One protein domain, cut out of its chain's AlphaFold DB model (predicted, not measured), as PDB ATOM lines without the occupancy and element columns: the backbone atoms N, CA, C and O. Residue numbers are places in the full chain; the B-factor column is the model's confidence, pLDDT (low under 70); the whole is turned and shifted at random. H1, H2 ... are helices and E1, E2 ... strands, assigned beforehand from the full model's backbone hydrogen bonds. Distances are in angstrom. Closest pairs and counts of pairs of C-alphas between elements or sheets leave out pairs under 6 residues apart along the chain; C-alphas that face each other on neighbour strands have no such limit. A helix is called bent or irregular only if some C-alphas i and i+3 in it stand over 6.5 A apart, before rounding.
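This is residues 20 to 84 of the 111 residues of the protein "Cell division topological specificity factor" of Chloroflexi bacterium OLB15 (UniProt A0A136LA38). The model is a loose, open frame: helices H1 and H2 meet at a corner as an L, and the hairpin of strands E1 and E2 runs back past the H1 end of the frame, with a gap between E2 and H2. The long link from H2 to E1 turns round the other end, where residues 57 to 58 pair briefly, antiparallel, with residues 82 to 83 of the tail after E2. The printed part has 65 residues with two named helices and then two named strands, in the order H1, H2, E1, E2; the sheet order is E1 - E2, antiparallel, and the class is mixed, helices and strands. The whole is only just loose, close to compact, with a radius of gyration of the C-alphas of 13.2 A, and its outline is only just flat, with spans of 35 by 31 by 17 A.

H1 is residues 20 to 34, 22.4 A from first to last C-alpha, and begins with C-alpha 20 at (118.327, 166.302, 162.865). It is neither bent nor irregular, but only just: C-alphas 30 and 33 are 6.2 A apart. H2 is residues 38 to 52, 20.9 A long, and ends with C-alpha 52 at (127.060, 191.119, 174.833). E1 is residues 64 to 70, 18.4 A long. E2 is residues 73 to 79, 19.4 A long, and ends with C-alpha 79 at (117.837, 187.839, 167.474).

H1 and H2 are close but not clearly touching, the closest C-alphas being those of His 31 and Pro 38, 6.9 A apart. Their lines stand at 85 degrees, about perpendicular. The closest C-alphas of H1 and E1 are those of Ile 30 and Leu 67, 7.1 A apart. Those of H1 and E2 are Ile 34 and Pro 74, 6.6 A apart. E1 and E2 form a hairpin of antiparallel neighbours, with 158 degrees between their directions. The C-alphas of Ile 65 and Ala 78 face each other at 4.4 A; N 66 and O 77 are within hydrogen-bond range at 2.8 A, as are N 79 and O 64 at 2.9 A. H2 and E2 are apart. In H2 every O i to N i+4 pair is within hydrogen-bond range; in H1 8 of 11 are.

The two C-alphas farthest apart are those of Arg 72 and Lys 84, 36.7 A. The printed part, residues 20 to 84, has no cut. The links H1 to H2 and E1 to E2 are tight, and the link H2 to E1, 11 residues, is long. Mean pLDDT of the printed part is 72.6; it is under 70 at residues 20 to 36, 60, 67 to 74 and 84.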
ATOM      1  N   LYS A  20     117.077 165.561 162.606       58.03
ATOM      2  CA  LYS A  20     118.327 166.302 162.865       58.03
ATOM      3  C   LYS A  20     119.171 166.476 161.601       58.03
ATOM      4  O   LYS A  20     119.771 167.527 161.396       58.03
ATOM      5  N   ALA A  21     119.228 165.453 160.745       59.41
ATOM      6  CA  ALA A  21     119.932 165.547 159.468       59.41
ATOM      7  C   ALA A  21     119.244 166.535 158.515       59.41
ATOM      8  O   ALA A  21     119.922 167.289 157.828       59.41
ATOM      9  N   LYS A  22     117.908 166.579 158.511       60.44
ATOM     10  CA  LYS A  22     117.113 167.521 157.719       60.44
ATOM     11  C   LYS A  22     117.297 168.966 158.185       60.44
ATOM     12  O   LYS A  22     117.498 169.825 157.336       60.44
ATOM     13  N   GLU A  23     117.280 169.224 159.493       60.31
ATOM     14  CA  GLU A  23     117.563 170.551 160.069       60.31
ATOM     15  C   GLU A  23     118.971 171.028 159.703       60.31
ATOM     16  O   GLU A  23     119.138 172.135 159.197       60.31
ATOM     17  N   ARG A  24     119.981 170.158 159.836       61.03
ATOM     18  CA  ARG A  24     121.361 170.468 159.432       61.03
ATOM     19  C   ARG A  24     121.507 170.683 157.927       61.03
ATOM     20  O   ARG A  24     122.244 171.569 157.516       61.03
ATOM     21  N   LEU A  25     120.813 169.909 157.092       58.62
ATOM     22  CA  LEU A  25     120.877 170.061 155.636       58.62
ATOM     23  C   LEU A  25     120.187 171.352 155.171       58.62
ATOM     24  O   LEU A  25     120.693 172.035 154.285       58.62
ATOM     25  N   GLN A  26     119.054 171.707 155.788       58.44
ATOM     26  CA  GLN A  26     118.384 172.989 155.551       58.44
ATOM     27  C   GLN A  26     119.257 174.163 155.983       58.44
ATOM     28  O   GLN A  26     119.346 175.145 155.250       58.44
ATOM     29  N   PHE A  27     119.952 174.025 157.114       58.22
ATOM     30  CA  PHE A  27     120.972 174.971 157.543       58.22
ATOM     31  C   PHE A  27     122.061 175.093 156.462       58.22
ATOM     32  O   PHE A  27     122.180 176.148 155.851       58.22
ATOM     33  N   ILE A  28     122.757 174.014 156.089       57.19
ATOM     34  CA  ILE A  28     123.839 174.028 155.077       57.19
ATOM     35  C   ILE A  28     123.438 174.741 153.766       57.19
ATOM     36  O   ILE A  28     124.203 175.561 153.263       57.19
ATOM     37  N   LEU A  29     122.230 174.500 153.241       57.97
ATOM     38  CA  LEU A  29     121.762 175.083 151.969       57.97
ATOM     39  C   LEU A  29     121.572 176.612 151.993       57.97
ATOM     40  O   LEU A  29     121.654 177.255 150.942       57.97
ATOM     41  N   ILE A  30     121.303 177.194 153.163       57.12
ATOM     42  CA  ILE A  30     121.222 178.652 153.348       57.12
ATOM     43  C   ILE A  30     122.636 179.250 153.461       57.12
ATOM     44  O   ILE A  30     122.888 180.339 152.946       57.12
ATOM     45  N   HIS A  31     123.563 178.518 154.087       55.03
ATOM     46  CA  HIS A  31     124.899 178.995 154.462       55.03
ATOM     47  C   HIS A  31     125.916 178.955 153.307       55.03
ATOM     48  O   HIS A  31     126.767 179.840 153.205       55.03
ATOM     49  N   ASP A  32     125.782 177.998 152.382       51.59
ATOM     50  CA  ASP A  32     126.680 177.834 151.222       51.59
ATOM     51  C   ASP A  32     126.648 179.035 150.253       51.59
ATOM     52  O   ASP A  32     127.636 179.368 149.605       51.59
ATOM     53  N   ARG A  33     125.535 179.785 150.216       58.22
ATOM     54  CA  ARG A  33     125.381 180.952 149.326       58.22
ATOM     55  C   ARG A  33     126.217 182.169 149.737       58.22
ATOM     56  O   ARG A  33     126.331 183.103 148.950       58.22
ATOM     57  N   ILE A  34     126.762 182.186 150.956       60.47
ATOM     58  CA  ILE A  34     127.450 183.351 151.544       60.47
ATOM     59  C   ILE A  34     128.955 183.078 151.741       60.47
ATOM     60  O   ILE A  34     129.679 183.941 152.226       60.47
ATOM     61  N   ASN A  35     129.474 181.924 151.292       63.44
ATOM     62  CA  ASN A  35     130.874 181.523 151.511       63.44
ATOM     63  C   ASN A  35     131.287 181.564 153.000       63.44
ATOM     64  O   ASN A  35     132.460 181.772 153.314       63.44
ATOM     65  N   LEU A  36     130.343 181.383 153.934       69.56
ATOM     66  CA  LEU A  36     130.631 181.399 155.367       69.56
ATOM     67  C   LEU A  36     130.413 179.996 155.953       69.56
ATOM     68  O   LEU A  36     129.267 179.563 156.086       69.56
ATOM     69  N   PRO A  37     131.495 179.265 156.287       75.44
ATOM     70  CA  PRO A  37     131.392 177.931 156.859       75.44
ATOM     71  C   PRO A  37     130.595 177.952 158.170       75.44
ATOM     72  O   PRO A  37     130.783 178.874 158.970       75.44
ATOM     73  N   PRO A  38     129.772 176.923 158.441       75.00
ATOM     74  CA  PRO A  38     128.952 176.859 159.651       75.00
ATOM     75  C   PRO A  38     129.798 176.944 160.930       75.00
ATOM     76  O   PRO A  38     129.442 177.664 161.855       75.00
ATOM     77  N   GLU A  39     130.974 176.315 160.933       81.38
ATOM     78  CA  GLU A  39     131.936 176.355 162.042       81.38
ATOM     79  C   GLU A  39     132.403 177.783 162.373       81.38
ATOM     80  O   GLU A  39     132.511 178.163 163.538       81.38
ATOM     81  N   ARG A  40     132.624 178.623 161.352       81.56
ATOM     82  CA  ARG A  40     133.014 180.026 161.562       81.56
ATOM     83  C   ARG A  40     131.861 180.877 162.077       81.56
ATOM     84  O   ARG A  40     132.094 181.832 162.810       81.56
ATOM     85  N   LEU A  41     130.634 180.539 161.695       78.62
ATOM     86  CA  LEU A  41     129.436 181.201 162.199       78.62
ATOM     87  C   LEU A  41     129.176 180.864 163.667       78.62
ATOM     88  O   LEU A  41     128.837 181.751 164.444       78.62
ATOM     89  N   GLU A  42     129.391 179.609 164.057       80.75
ATOM     90  CA  GLU A  42     129.326 179.184 165.457       80.75
ATOM     91  C   GLU A  42     130.393 179.882 166.309       80.75
ATOM     92  O   GLU A  42     130.071 180.403 167.379       80.75
ATOM     93  N   ALA A  43     131.631 179.976 165.814       86.38
ATOM     94  CA  ALA A  43     132.695 180.724 166.484       86.38
ATOM     95  C   ALA A  43     132.333 182.214 166.646       86.38
ATOM     96  O   ALA A  43     132.388 182.752 167.750       86.38
ATOM     97  N   MET A  44     131.862 182.859 165.572       85.44
ATOM     98  CA  MET A  44     131.419 184.257 165.596       85.44
ATOM     99  C   MET A  44     130.256 184.476 166.574       85.44
ATOM    100  O   MET A  44     130.246 185.459 167.314       85.44
ATOM    101  N   LYS A  45     129.289 183.549 166.615       81.94
ATOM    102  CA  LYS A  45     128.181 183.570 167.579       81.94
ATOM    103  C   LYS A  45     128.707 183.565 169.012       81.94
ATOM    104  O   LYS A  45     128.248 184.368 169.820       81.94
ATOM    105  N   ALA A  46     129.654 182.683 169.325       85.81
ATOM    106  CA  ALA A  46     130.230 182.587 170.662       85.81
ATOM    107  C   ALA A  46     130.958 183.880 171.069       85.81
ATOM    108  O   ALA A  46     130.728 184.390 172.166       85.81
ATOM    109  N   GLU A  47     131.767 184.451 170.172       89.00
ATOM    110  CA  GLU A  47     132.505 185.696 170.424       89.00
ATOM    111  C   GLU A  47     131.569 186.895 170.644       89.00
ATOM    112  O   GLU A  47     131.725 187.639 171.615       89.00
ATOM    113  N   ILE A  48     130.559 187.066 169.783       86.75
ATOM    114  CA  ILE A  48     129.580 188.157 169.901       86.75
ATOM    115  C   ILE A  48     128.780 188.022 171.200       86.75
ATOM    116  O   ILE A  48     128.611 189.008 171.921       86.75
ATOM    117  N   LEU A  49     128.328 186.810 171.538       85.50
ATOM    118  CA  LEU A  49     127.591 186.574 172.780       85.50
ATOM    119  C   LEU A  49     128.439 186.856 174.015       85.50
ATOM    120  O   LEU A  49     127.926 187.453 174.955       85.50
ATOM    121  N   GLN A  50     129.725 186.508 174.001       86.81
ATOM    122  CA  GLN A  50     130.640 186.818 175.100       86.81
ATOM    123  C   GLN A  50     130.815 188.331 175.307       86.81
ATOM    124  O   GLN A  50     131.022 188.788 176.431       86.81
ATOM    125  N   VAL A  51     130.777 189.128 174.237       87.56
ATOM    126  CA  VAL A  51     130.837 190.593 174.347       87.56
ATOM    127  C   VAL A  51     129.531 191.138 174.916       87.56
ATOM    128  O   VAL A  51     129.564 191.937 175.849       87.56
ATOM    129  N   ILE A  52     128.392 190.682 174.395       84.31
ATOM    130  CA  ILE A  52     127.060 191.119 174.833       84.31
ATOM    131  C   ILE A  52     126.805 190.724 176.296       84.31
ATOM    132  O   ILE A  52     126.285 191.531 177.065       84.31
ATOM    133  N   SER A  53     127.263 189.540 176.718       84.31
ATOM    134  CA  SER A  53     127.099 189.038 178.086       84.31
ATOM    135  C   SER A  53     127.810 189.873 179.151       84.31
ATOM    136  O   SER A  53     127.547 189.703 180.337       84.31
ATOM    137  N   LYS A  54     128.726 190.770 178.758       86.12
ATOM    138  CA  LYS A  54     129.357 191.730 179.680       86.12
ATOM    139  C   LYS A  54     128.401 192.835 180.124       86.12
ATOM    140  O   LYS A  54     128.648 193.449 181.154       86.12
ATOM    141  N   TYR A  55     127.358 193.098 179.341       84.88
ATOM    142  CA  TYR A  55     126.431 194.209 179.556       84.88
ATOM    143  C   TYR A  55     125.019 193.732 179.898       84.88
ATOM    144  O   TYR A  55     124.288 194.423 180.600       84.88
ATOM    145  N   VAL A  56     124.620 192.558 179.406       81.19
ATOM    146  CA  VAL A  56     123.267 192.027 179.586       81.19
ATOM    147  C   VAL A  56     123.294 190.528 179.859       81.19
ATOM    148  O   VAL A  56     124.085 189.787 179.280       81.19
ATOM    149  N   SER A  57     122.393 190.059 180.719       79.62
ATOM    150  CA  SER A  57     122.213 188.629 180.966       79.62
ATOM    151  C   SER A  57     121.509 187.989 179.769       79.62
ATOM    152  O   SER A  57     120.295 188.106 179.613       79.62
ATOM    153  N   VAL A  58     122.272 187.321 178.909       76.62
ATOM    154  CA  VAL A  58     121.765 186.638 177.708       76.62
ATOM    155  C   VAL A  58     121.714 185.130 177.905       76.62
ATOM    156  O   VAL A  58     122.654 184.529 178.424       76.62
ATOM    157  N   ASP A  59     120.625 184.506 177.458       74.88
ATOM    158  CA  ASP A  59     120.525 183.049 177.378       74.88
ATOM    159  C   ASP A  59     121.030 182.581 176.008       74.88
ATOM    160  O   ASP A  59     120.352 182.709 174.987       74.88
ATOM    161  N   SER A  60     122.234 182.008 175.989       68.62
ATOM    162  CA  SER A  60     122.891 181.505 174.775       68.62
ATOM    163  C   SER A  60     122.101 180.417 174.035       68.62
ATOM    164  O   SER A  60     122.370 180.150 172.859       68.62
ATOM    165  N   SER A  61     121.144 179.781 174.715       70.44
ATOM    166  CA  SER A  61     120.349 178.659 174.206       70.44
ATOM    167  C   SER A  61     119.271 179.100 173.212       70.44
ATOM    168  O   SER A  61     118.897 178.315 172.346       70.44
ATOM    169  N   ASN A  62     118.809 180.352 173.306       70.88
ATOM    170  CA  ASN A  62     117.676 180.895 172.543       70.88
ATOM    171  C   ASN A  62     118.102 181.950 171.505       70.88
ATOM    172  O   ASN A  62     117.339 182.846 171.162       70.88
ATOM    173  N   VAL A  63     119.348 181.877 171.037       75.56
ATOM    174  CA  VAL A  63     119.896 182.834 170.066       75.56
ATOM    175  C   VAL A  63     119.693 182.317 168.649       75.56
ATOM    176  O   VAL A  63     120.382 181.371 168.237       75.56
ATOM    177  N   ASP A  64     118.818 182.994 167.909       73.69
ATOM    178  CA  ASP A  64     118.507 182.709 166.513       73.69
ATOM    179  C   ASP A  64     119.328 183.601 165.578       73.69
ATOM    180  O   ASP A  64     119.342 184.826 165.691       73.69
ATOM    181  N   ILE A  65     120.036 182.976 164.634       74.06
ATOM    182  CA  ILE A  65     120.836 183.670 163.620       74.06
ATOM    183  C   ILE A  65     120.307 183.283 162.243       74.06
ATOM    184  O   ILE A  65     120.295 182.109 161.873       74.06
ATOM    185  N   ALA A  66     119.903 184.286 161.472       71.31
ATOM    186  CA  ALA A  66     119.428 184.155 160.109       71.31
ATOM    187  C   ALA A  66     120.363 184.886 159.140       71.31
ATOM    188  O   ALA A  66     120.717 186.052 159.315       71.31
ATOM    189  N   LEU A  67     120.725 184.203 158.061       69.38
ATOM    190  CA  LEU A  67     121.427 184.800 156.935       69.38
ATOM    191  C   LEU A  67     120.402 185.342 155.938       69.38
ATOM    192  O   LEU A  67     119.631 184.581 155.351       69.38
ATOM    193  N   GLN A  68     120.399 186.652 155.724       67.19
ATOM    194  CA  GLN A  68     119.581 187.293 154.704       67.19
ATOM    195  C   GLN A  68     120.429 187.627 153.484       67.19
ATOM    196  O   GLN A  68     121.408 188.365 153.557       67.19
ATOM    197  N   ASN A  69     120.022 187.121 152.323       60.16
ATOM    198  CA  ASN A  69     120.597 187.547 151.057       60.16
ATOM    199  C   ASN A  69     119.766 188.716 150.514       60.16
ATOM    200  O   ASN A  69     118.785 188.505 149.800       60.16
ATOM    201  N   ARG A  70     120.110 189.953 150.895       62.09
ATOM    202  CA  ARG A  70     119.588 191.128 150.187       62.09
ATOM    203  C   ARG A  70     120.280 191.169 148.829       62.09
ATOM    204  O   ARG A  70     121.483 190.971 148.779       62.09
ATOM    205  N   GLU A  71     119.530 191.447 147.765       64.38
ATOM    206  CA  GLU A  71     119.860 191.344 146.324       64.38
ATOM    207  C   GLU A  71     121.323 191.565 145.874       64.38
ATOM    208  O   GLU A  71     121.718 191.050 144.829       64.38
ATOM    209  N   ARG A  72     122.131 192.336 146.613       68.88
ATOM    210  CA  ARG A  72     123.551 192.601 146.325       68.88
ATOM    211  C   ARG A  72     124.493 192.495 147.529       68.88
ATOM    212  O   ARG A  72     125.700 192.640 147.352       68.88
ATOM    213  N   THR A  73     123.981 192.286 148.740       65.31
ATOM    214  CA  THR A  73     124.791 192.287 149.963       65.31
ATOM    215  C   THR A  73     124.270 191.231 150.936       65.31
ATOM    216  O   THR A  73     123.137 191.355 151.416       65.31
ATOM    217  N   PRO A  74     125.074 190.203 151.258       68.75
ATOM    218  CA  PRO A  74     124.718 189.268 152.310       68.75
ATOM    219  C   PRO A  74     124.717 189.996 153.658       68.75
ATOM    220  O   PRO A  74     125.652 190.730 153.978       68.75
ATOM    221  N   ALA A  75     123.664 189.798 154.439       75.81
ATOM    222  CA  ALA A  75     123.497 190.358 155.771       75.81
ATOM    223  C   ALA A  75     123.258 189.231 156.780       75.81
ATOM    224  O   ALA A  75     122.552 188.264 156.496       75.81
ATOM    225  N   ILE A  76     123.840 189.367 157.969       77.44
ATOM    226  CA  ILE A  76     123.583 188.481 159.105       77.44
ATOM    227  C   ILE A  76     122.612 189.212 160.026       77.44
ATOM    228  O   ILE A  76     122.871 190.348 160.420       77.44
ATOM    229  N   VAL A  77     121.497 188.569 160.352       80.88
ATOM    230  CA  VAL A  77     120.503 189.065 161.304       80.88
ATOM    231  C   VAL A  77     120.489 188.107 162.485       80.88
ATOM    232  O   VAL A  77     120.318 186.907 162.295       80.88
ATOM    233  N   ALA A  78     120.694 188.625 163.691       82.25
ATOM    234  CA  ALA A  78     120.668 187.836 164.915       82.25
ATOM    235  C   ALA A  78     119.618 188.404 165.870       82.25
ATOM    236  O   ALA A  78     119.590 189.611 166.113       82.25
ATOM    237  N   GLU A  79     118.781 187.528 166.410       83.50
ATOM    238  CA  GLU A  79     117.837 187.839 167.474       83.50
ATOM    239  C   GLU A  79     118.367 187.231 168.774       83.50
ATOM    240  O   GLU A  79     118.572 186.021 168.888       83.50
ATOM    241  N   ILE A  80     118.680 188.105 169.731       83.88
ATOM    242  CA  ILE A  80     119.318 187.734 170.993       83.88
ATOM    243  C   ILE A  80     118.385 188.174 172.123       83.88
ATOM    244  O   ILE A  80     118.365 189.361 172.463       83.88
ATOM    245  N   PRO A  81     117.596 187.254 172.700       80.12
ATOM    246  CA  PRO A  81     116.774 187.575 173.852       80.12
ATOM    247  C   PRO A  81     117.671 187.843 175.063       80.12
ATOM    248  O   PRO A  81     118.615 187.098 175.345       80.12
ATOM    249  N   PHE A  82     117.366 188.911 175.792       80.50
ATOM    250  CA  PHE A  82     118.058 189.271 177.021       80.50
ATOM    251  C   PHE A  82     117.077 189.263 178.192       80.50
ATOM    252  O   PHE A  82     115.934 189.707 178.082       80.50
ATOM    253  N   ASN A  83     117.547 188.771 179.331       74.19
ATOM    254  CA  ASN A  83     116.877 188.928 180.611       74.19
ATOM    255  C   ASN A  83     117.403 190.225 181.240       74.19
ATOM    256  O   ASN A  83     118.576 190.557 181.059       74.19
ATOM    257  N   LYS A  84     116.525 190.987 181.903       64.75
ATOM    258  CA  LYS A  84     116.829 192.325 182.441       64.75
ATOM    259  C   LYS A  84     118.203 192.387 183.128       64.75
ATOM    260  O   LYS A  84     118.632 191.441 183.785       64.75
TER     261      LYS A  84